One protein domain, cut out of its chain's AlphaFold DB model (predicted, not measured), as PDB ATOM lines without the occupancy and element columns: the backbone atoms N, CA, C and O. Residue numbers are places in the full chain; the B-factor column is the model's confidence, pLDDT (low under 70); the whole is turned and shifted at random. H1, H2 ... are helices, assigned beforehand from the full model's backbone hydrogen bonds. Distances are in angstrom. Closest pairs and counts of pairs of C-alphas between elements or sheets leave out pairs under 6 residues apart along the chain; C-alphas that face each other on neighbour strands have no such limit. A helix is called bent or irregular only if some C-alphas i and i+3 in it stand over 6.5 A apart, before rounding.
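What this domain is: This is residues 68 to 114 of the 320 residues of an uncharacterized protein of Eumeta variegata (UniProt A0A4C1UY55). Two long helices, H1 and H2, stand side by side, their lines only 4 degrees from each other, and run opposite ways, like the two arms of a narrow, long U. The chain turns between them at one end, where residues 88 to 93 stick out free, of which 91 to 93 belong to H2, and a gap is left between the two helices, whose centres are 12.8 A apart. The printed part has 47 residues with two named helices, H1 then H2, and no named strand; its class is all helix. The whole is loose, with a radius of gyration of the C-alphas of 12.1 A, and its outline is a rod spanning 36 by 17 by 6 A.

Where its parts are: Find C-alpha 68 at (22.057, 50.471, 2.718); from there H1, residues 68 to 86, runs 27.4 A to C-alpha 86 at (25.429, 36.582, -20.689). H1 is neither bent nor irregular, but only just: C-alphas 76 and 79 are 6.2 A apart. After a tight link of 4 residues, look for H2, residues 91 to 112, which runs 31.7 A and ends at C-alpha 112 at (30.513, 55.863, -1.440).

How they stand to each other: H1 and H2 are close but not clearly touching, with 2 pairs of C-alphas within 8 A. Their closest C-alphas are those of Lys 69 and Leu 112, 7.8 A apart. They run opposite ways at a shallow tilt of 4 degrees, with their centres 12.8 A apart. Within hydrogen-bond range are 13 of 15 O i to N i+4 pairs in H1 and 16 of 18 in H2.

The domain as a whole: The two C-alphas farthest apart are those of His 89 and Gly 114, at 37.2 A. The printed part has no cut. Look in the B-factor column for a mean pLDDT of 71.8 over the printed part; residues 68 to 70, 78, 80 to 93 and 113 to 114 of this model are under 70.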
ATOM      1  N   TRP A  68      22.543  50.040   4.034       68.88
ATOM      2  CA  TRP A  68      22.057  50.471   2.718       68.88
ATOM      3  C   TRP A  68      23.126  50.398   1.624       68.88
ATOM      4  O   TRP A  68      22.790  50.147   0.465       68.88
ATOM      5  N   LYS A  69      24.409  50.556   1.974       65.44
ATOM      6  CA  LYS A  69      25.522  50.392   1.023       65.44
ATOM      7  C   LYS A  69      25.619  48.956   0.532       65.44
ATOM      8  O   LYS A  69      25.799  48.741  -0.665       65.44
ATOM      9  N   GLU A  70      25.459  47.985   1.425       67.12
ATOM     10  CA  GLU A  70      25.460  46.566   1.060       67.12
ATOM     11  C   GLU A  70      24.269  46.225   0.161       67.12
ATOM     12  O   GLU A  70      24.446  45.579  -0.870       67.12
ATOM     13  N   ILE A  71      23.079  46.748   0.470       74.06
ATOM     14  CA  ILE A  71      21.873  46.530  -0.339       74.06
ATOM     15  C   ILE A  71      22.037  47.125  -1.744       74.06
ATOM     16  O   ILE A  71      21.808  46.428  -2.729       74.06
ATOM     17  N   ILE A  72      22.478  48.380  -1.873       75.00
ATOM     18  CA  ILE A  72      22.666  49.022  -3.187       75.00
ATOM     19  C   ILE A  72      23.761  48.313  -3.991       75.00
ATOM     20  O   ILE A  72      23.600  48.093  -5.193       75.00
ATOM     21  N   THR A  73      24.846  47.904  -3.331       73.06
ATOM     22  CA  THR A  73      25.925  47.145  -3.974       73.06
ATOM     23  C   THR A  73      25.396  45.816  -4.503       73.06
ATOM     24  O   THR A  73      25.618  45.497  -5.665       73.06
ATOM     25  N   LEU A  74      24.623  45.072  -3.714       72.25
ATOM     26  CA  LEU A  74      24.044  43.804  -4.157       72.25
ATOM     27  C   LEU A  74      23.021  44.000  -5.287       72.25
ATOM     28  O   LEU A  74      23.054  43.262  -6.266       72.25
ATOM     29  N   PHE A  75      22.166  45.022  -5.215       72.94
ATOM     30  CA  PHE A  75      21.145  45.271  -6.241       72.94
ATOM     31  C   PHE A  75      21.704  45.788  -7.570       72.94
ATOM     32  O   PHE A  75      21.099  45.531  -8.608       72.94
ATOM     33  N   LEU A  76      22.831  46.505  -7.569       74.38
ATOM     34  CA  LEU A  76      23.426  47.042  -8.799       74.38
ATOM     35  C   LEU A  76      24.511  46.134  -9.378       74.38
ATOM     36  O   LEU A  76      24.594  45.985 -10.596       74.38
ATOM     37  N   VAL A  77      25.333  45.510  -8.532       77.56
ATOM     38  CA  VAL A  77      26.463  44.688  -8.987       77.56
ATOM     39  C   VAL A  77      25.984  43.334  -9.501       77.56
ATOM     40  O   VAL A  77      26.474  42.871 -10.528       77.56
ATOM     41  N   PHE A  78      24.997  42.714  -8.850       69.75
ATOM     42  CA  PHE A  78      24.530  41.374  -9.211       69.75
ATOM     43  C   PHE A  78      23.928  41.286 -10.630       69.75
ATOM     44  O   PHE A  78      24.445  40.509 -11.436       69.75
ATOM     45  N   PRO A  79      22.951  42.130 -11.029       70.44
ATOM     46  CA  PRO A  79      22.431  42.100 -12.398       70.44
ATOM     47  C   PRO A  79      23.473  42.532 -13.438       70.44
ATOM     48  O   PRO A  79      23.383  42.139 -14.602       70.44
ATOM     49  N   PHE A  80      24.483  43.314 -13.043       65.00
ATOM     50  CA  PHE A  80      25.568  43.703 -13.940       65.00
ATOM     51  C   PHE A  80      26.546  42.547 -14.194       65.00
ATOM     52  O   PHE A  80      26.977  42.357 -15.331       65.00
ATOM     53  N   CYS A  81      26.849  41.736 -13.177       69.06
ATOM     54  CA  CYS A  81      27.638  40.508 -13.314       69.06
ATOM     55  C   CYS A  81      26.932  39.465 -14.195       69.06
ATOM     56  O   CYS A  81      27.576  38.835 -15.042       69.06
ATOM     57  N   ASP A  82      25.612  39.331 -14.057       64.81
ATOM     58  CA  ASP A  82      24.805  38.437 -14.893       64.81
ATOM     59  C   ASP A  82      24.755  38.923 -16.350       64.81
ATOM     60  O   ASP A  82      24.974  38.148 -17.285       64.81
ATOM     61  N   LEU A  83      24.571  40.233 -16.562       65.56
ATOM     62  CA  LEU A  83      24.590  40.848 -17.893       65.56
ATOM     63  C   LEU A  83      25.973  40.764 -18.561       65.56
ATOM     64  O   LEU A  83      26.073  40.595 -19.782       65.56
ATOM     65  N   TRP A  84      27.040  40.877 -17.769       67.06
ATOM     66  CA  TRP A  84      28.415  40.695 -18.228       67.06
ATOM     67  C   TRP A  84      28.658  39.253 -18.684       67.06
ATOM     68  O   TRP A  84      29.192  39.034 -19.776       67.06
ATOM     69  N   SER A  85      28.193  38.277 -17.900       65.69
ATOM     70  CA  SER A  85      28.346  36.846 -18.186       65.69
ATOM     71  C   SER A  85      27.526  36.397 -19.402       65.69
ATOM     72  O   SER A  85      28.011  35.617 -20.220       65.69
ATOM     73  N   ALA A  86      26.322  36.944 -19.586       67.12
ATOM     74  CA  ALA A  86      25.429  36.582 -20.689       67.12
ATOM     75  C   ALA A  86      25.867  37.122 -22.066       67.12
ATOM     76  O   ALA A  86      25.343  36.703 -23.096       67.12
ATOM     77  N   GLY A  87      26.805  38.073 -22.117       56.78
ATOM     78  CA  GLY A  87      27.083  38.828 -23.337       56.78
ATOM     79  C   GLY A  87      28.482  38.669 -23.935       56.78
ATOM     80  O   GLY A  87      28.861  39.502 -24.761       56.78
ATOM     81  N   ALA A  88      29.257  37.662 -23.540       54.22
ATOM     82  CA  ALA A  88      30.683  37.531 -23.858       54.22
ATOM     83  C   ALA A  88      31.030  37.136 -25.320       54.22
ATOM     84  O   ALA A  88      32.115  36.623 -25.562       54.22
ATOM     85  N   HIS A  89      30.136  37.301 -26.303       55.03
ATOM     86  CA  HIS A  89      30.320  36.738 -27.660       55.03
ATOM     87  C   HIS A  89      30.563  37.777 -28.773       55.03
ATOM     88  O   HIS A  89      30.594  37.426 -29.948       55.03
ATOM     89  N   SER A  90      30.758  39.057 -28.437       61.06
ATOM     90  CA  SER A  90      30.979  40.129 -29.422       61.06
ATOM     91  C   SER A  90      32.126  41.056 -29.008       61.06
ATOM     92  O   SER A  90      32.060  41.730 -27.975       61.06
ATOM     93  N   ASN A  91      33.167  41.119 -29.845       64.94
ATOM     94  CA  ASN A  91      34.413  41.853 -29.585       64.94
ATOM     95  C   ASN A  91      34.216  43.375 -29.464       64.94
ATOM     96  O   ASN A  91      34.966  44.041 -28.757       64.94
ATOM     97  N   THR A  92      33.194  43.941 -30.108       63.38
ATOM     98  CA  THR A  92      32.880  45.376 -30.010       63.38
ATOM     99  C   THR A  92      32.056  45.697 -28.767       63.38
ATOM    100  O   THR A  92      32.233  46.753 -28.164       63.38
ATOM    101  N   THR A  93      31.205  44.774 -28.319       66.50
ATOM    102  CA  THR A  93      30.373  44.949 -27.120       66.50
ATOM    103  C   THR A  93      31.199  44.879 -25.830       66.50
ATOM    104  O   THR A  93      30.867  45.550 -24.853       66.50
ATOM    105  N   GLY A  94      32.311  44.135 -25.828       75.75
ATOM    106  CA  GLY A  94      33.227  44.054 -24.683       75.75
ATOM    107  C   GLY A  94      33.879  45.394 -24.317       75.75
ATOM    108  O   GLY A  94      33.942  45.745 -23.139       75.75
ATOM    109  N   LEU A  95      34.285  46.190 -25.315       72.12
ATOM    110  CA  LEU A  95      34.927  47.489 -25.083       72.12
ATOM    111  C   LEU A  95      33.964  48.497 -24.445       72.12
ATOM    112  O   LEU A  95      34.286  49.069 -23.406       72.12
ATOM    113  N   TYR A  96      32.750  48.644 -24.986       71.19
ATOM    114  CA  TYR A  96      31.744  49.545 -24.407       71.19
ATOM    115  C   TYR A  96      31.363  49.163 -22.974       71.19
ATOM    116  O   TYR A  96      31.193  50.041 -22.128       71.19
ATOM    117  N   ARG A  97      31.287  47.863 -22.666       75.38
ATOM    118  CA  ARG A  97      30.992  47.399 -21.304       75.38
ATOM    119  C   ARG A  97      32.140  47.646 -20.334       75.38
ATOM    120  O   ARG A  97      31.875  48.004 -19.192       75.38
ATOM    121  N   SER A  98      33.391  47.495 -20.771       75.94
ATOM    122  CA  SER A  98      34.557  47.792 -19.928       75.94
ATOM    123  C   SER A  98      34.633  49.278 -19.562       75.94
ATOM    124  O   SER A  98      34.859  49.616 -18.404       75.94
ATOM    125  N   VAL A  99      34.336  50.163 -20.519       81.62
ATOM    126  CA  VAL A  99      34.281  51.611 -20.290       81.62
ATOM    127  C   VAL A  99      33.135  51.951 -19.336       81.62
ATOM    128  O   VAL A  99      33.354  52.639 -18.343       81.62
ATOM    129  N   LEU A 100      31.934  51.409 -19.572       85.00
ATOM    130  CA  LEU A 100      30.777  51.638 -18.702       85.00
ATOM    131  C   LEU A 100      31.011  51.126 -17.272       85.00
ATOM    132  O   LEU A 100      30.609  51.790 -16.322       85.00
ATOM    133  N   PHE A 101      31.697  49.992 -17.110       83.50
ATOM    134  CA  PHE A 101      32.064  49.454 -15.802       83.50
ATOM    135  C   PHE A 101      33.015  50.386 -15.047       83.50
ATOM    136  O   PHE A 101      32.801  50.639 -13.866       83.50
ATOM    137  N   VAL A 102      34.021  50.953 -15.721       83.88
ATOM    138  CA  VAL A 102      34.929  51.934 -15.104       83.88
ATOM    139  C   VAL A 102      34.167  53.191 -14.686       83.88
ATOM    140  O   VAL A 102      34.352  53.663 -13.568       83.88
ATOM    141  N   PHE A 103      33.265  53.702 -15.528       80.50
ATOM    142  CA  PHE A 103      32.439  54.860 -15.173       80.50
ATOM    143  C   PHE A 103      31.507  54.575 -13.993       80.50
ATOM    144  O   PHE A 103      31.423  55.391 -13.078       80.50
ATOM    145  N   LEU A 104      30.847  53.414 -13.980       87.19
ATOM    146  CA  LEU A 104      29.967  53.014 -12.885       87.19
ATOM    147  C   LEU A 104      30.758  52.817 -11.587       87.19
ATOM    148  O   LEU A 104      30.319  53.262 -10.532       87.19
ATOM    149  N   TYR A 105      31.939  52.202 -11.669       84.69
ATOM    150  CA  TYR A 105      32.833  52.008 -10.535       84.69
ATOM    151  C   TYR A 105      33.310  53.343  -9.964       84.69
ATOM    152  O   TYR A 105      33.220  53.542  -8.760       84.69
ATOM    153  N   VAL A 106      33.756  54.277 -10.811       82.75
ATOM    154  CA  VAL A 106      34.182  55.619 -10.383       82.75
ATOM    155  C   VAL A 106      33.020  56.386  -9.756       82.75
ATOM    156  O   VAL A 106      33.189  56.961  -8.689       82.75
ATOM    157  N   TYR A 107      31.833  56.349 -10.366       81.44
ATOM    158  CA  TYR A 107      30.649  57.033  -9.845       81.44
ATOM    159  C   TYR A 107      30.182  56.455  -8.504       81.44
ATOM    160  O   TYR A 107      29.846  57.198  -7.581       81.44
ATOM    161  N   LEU A 108      30.189  55.125  -8.372       83.50
ATOM    162  CA  LEU A 108      29.889  54.448  -7.113       83.50
ATOM    163  C   LEU A 108      30.945  54.768  -6.062       83.50
ATOM    164  O   LEU A 108      30.583  55.060  -4.929       83.50
ATOM    165  N   TYR A 109      32.227  54.752  -6.424       79.62
ATOM    166  CA  TYR A 109      33.317  55.058  -5.505       79.62
ATOM    167  C   TYR A 109      33.234  56.499  -4.996       79.62
ATOM    168  O   TYR A 109      33.344  56.719  -3.795       79.62
ATOM    169  N   ASP A 110      32.961  57.460  -5.877       76.31
ATOM    170  CA  ASP A 110      32.766  58.870  -5.522       76.31
ATOM    171  C   ASP A 110      31.527  59.065  -4.628       76.31
ATOM    172  O   ASP A 110      31.572  59.754  -3.609       76.31
ATOM    173  N   SER A 111      30.440  58.347  -4.929       73.00
ATOM    174  CA  SER A 111      29.216  58.356  -4.115       73.00
ATOM    175  C   SER A 111      29.387  57.666  -2.750       73.00
ATOM    176  O   SER A 111      28.713  58.029  -1.784       73.00
ATOM    177  N   LEU A 112      30.263  56.658  -2.652       73.69
ATOM    178  CA  LEU A 112      30.513  55.863  -1.440       73.69
ATOM    179  C   LEU A 112      31.563  56.508  -0.525       73.69
ATOM    180  O   LEU A 112      31.404  56.491   0.699       73.69
ATOM    181  N   CYS A 113      32.607  57.108  -1.094       65.19
ATOM    182  CA  CYS A 113      33.629  57.874  -0.383       65.19
ATOM    183  C   CYS A 113      33.201  59.337  -0.258       65.19
ATOM    184  O   CYS A 113      33.905  60.237  -0.708       65.19
ATOM    185  N   GLY A 114      32.046  59.567   0.375       56.59
ATOM    186  CA  GLY A 114      31.497  60.901   0.606       56.59
ATOM    187  C   GLY A 114      32.559  61.893   1.095       56.59
ATOM    188  O   GLY A 114      32.939  61.879   2.263       56.59
TER     189      GLY A 114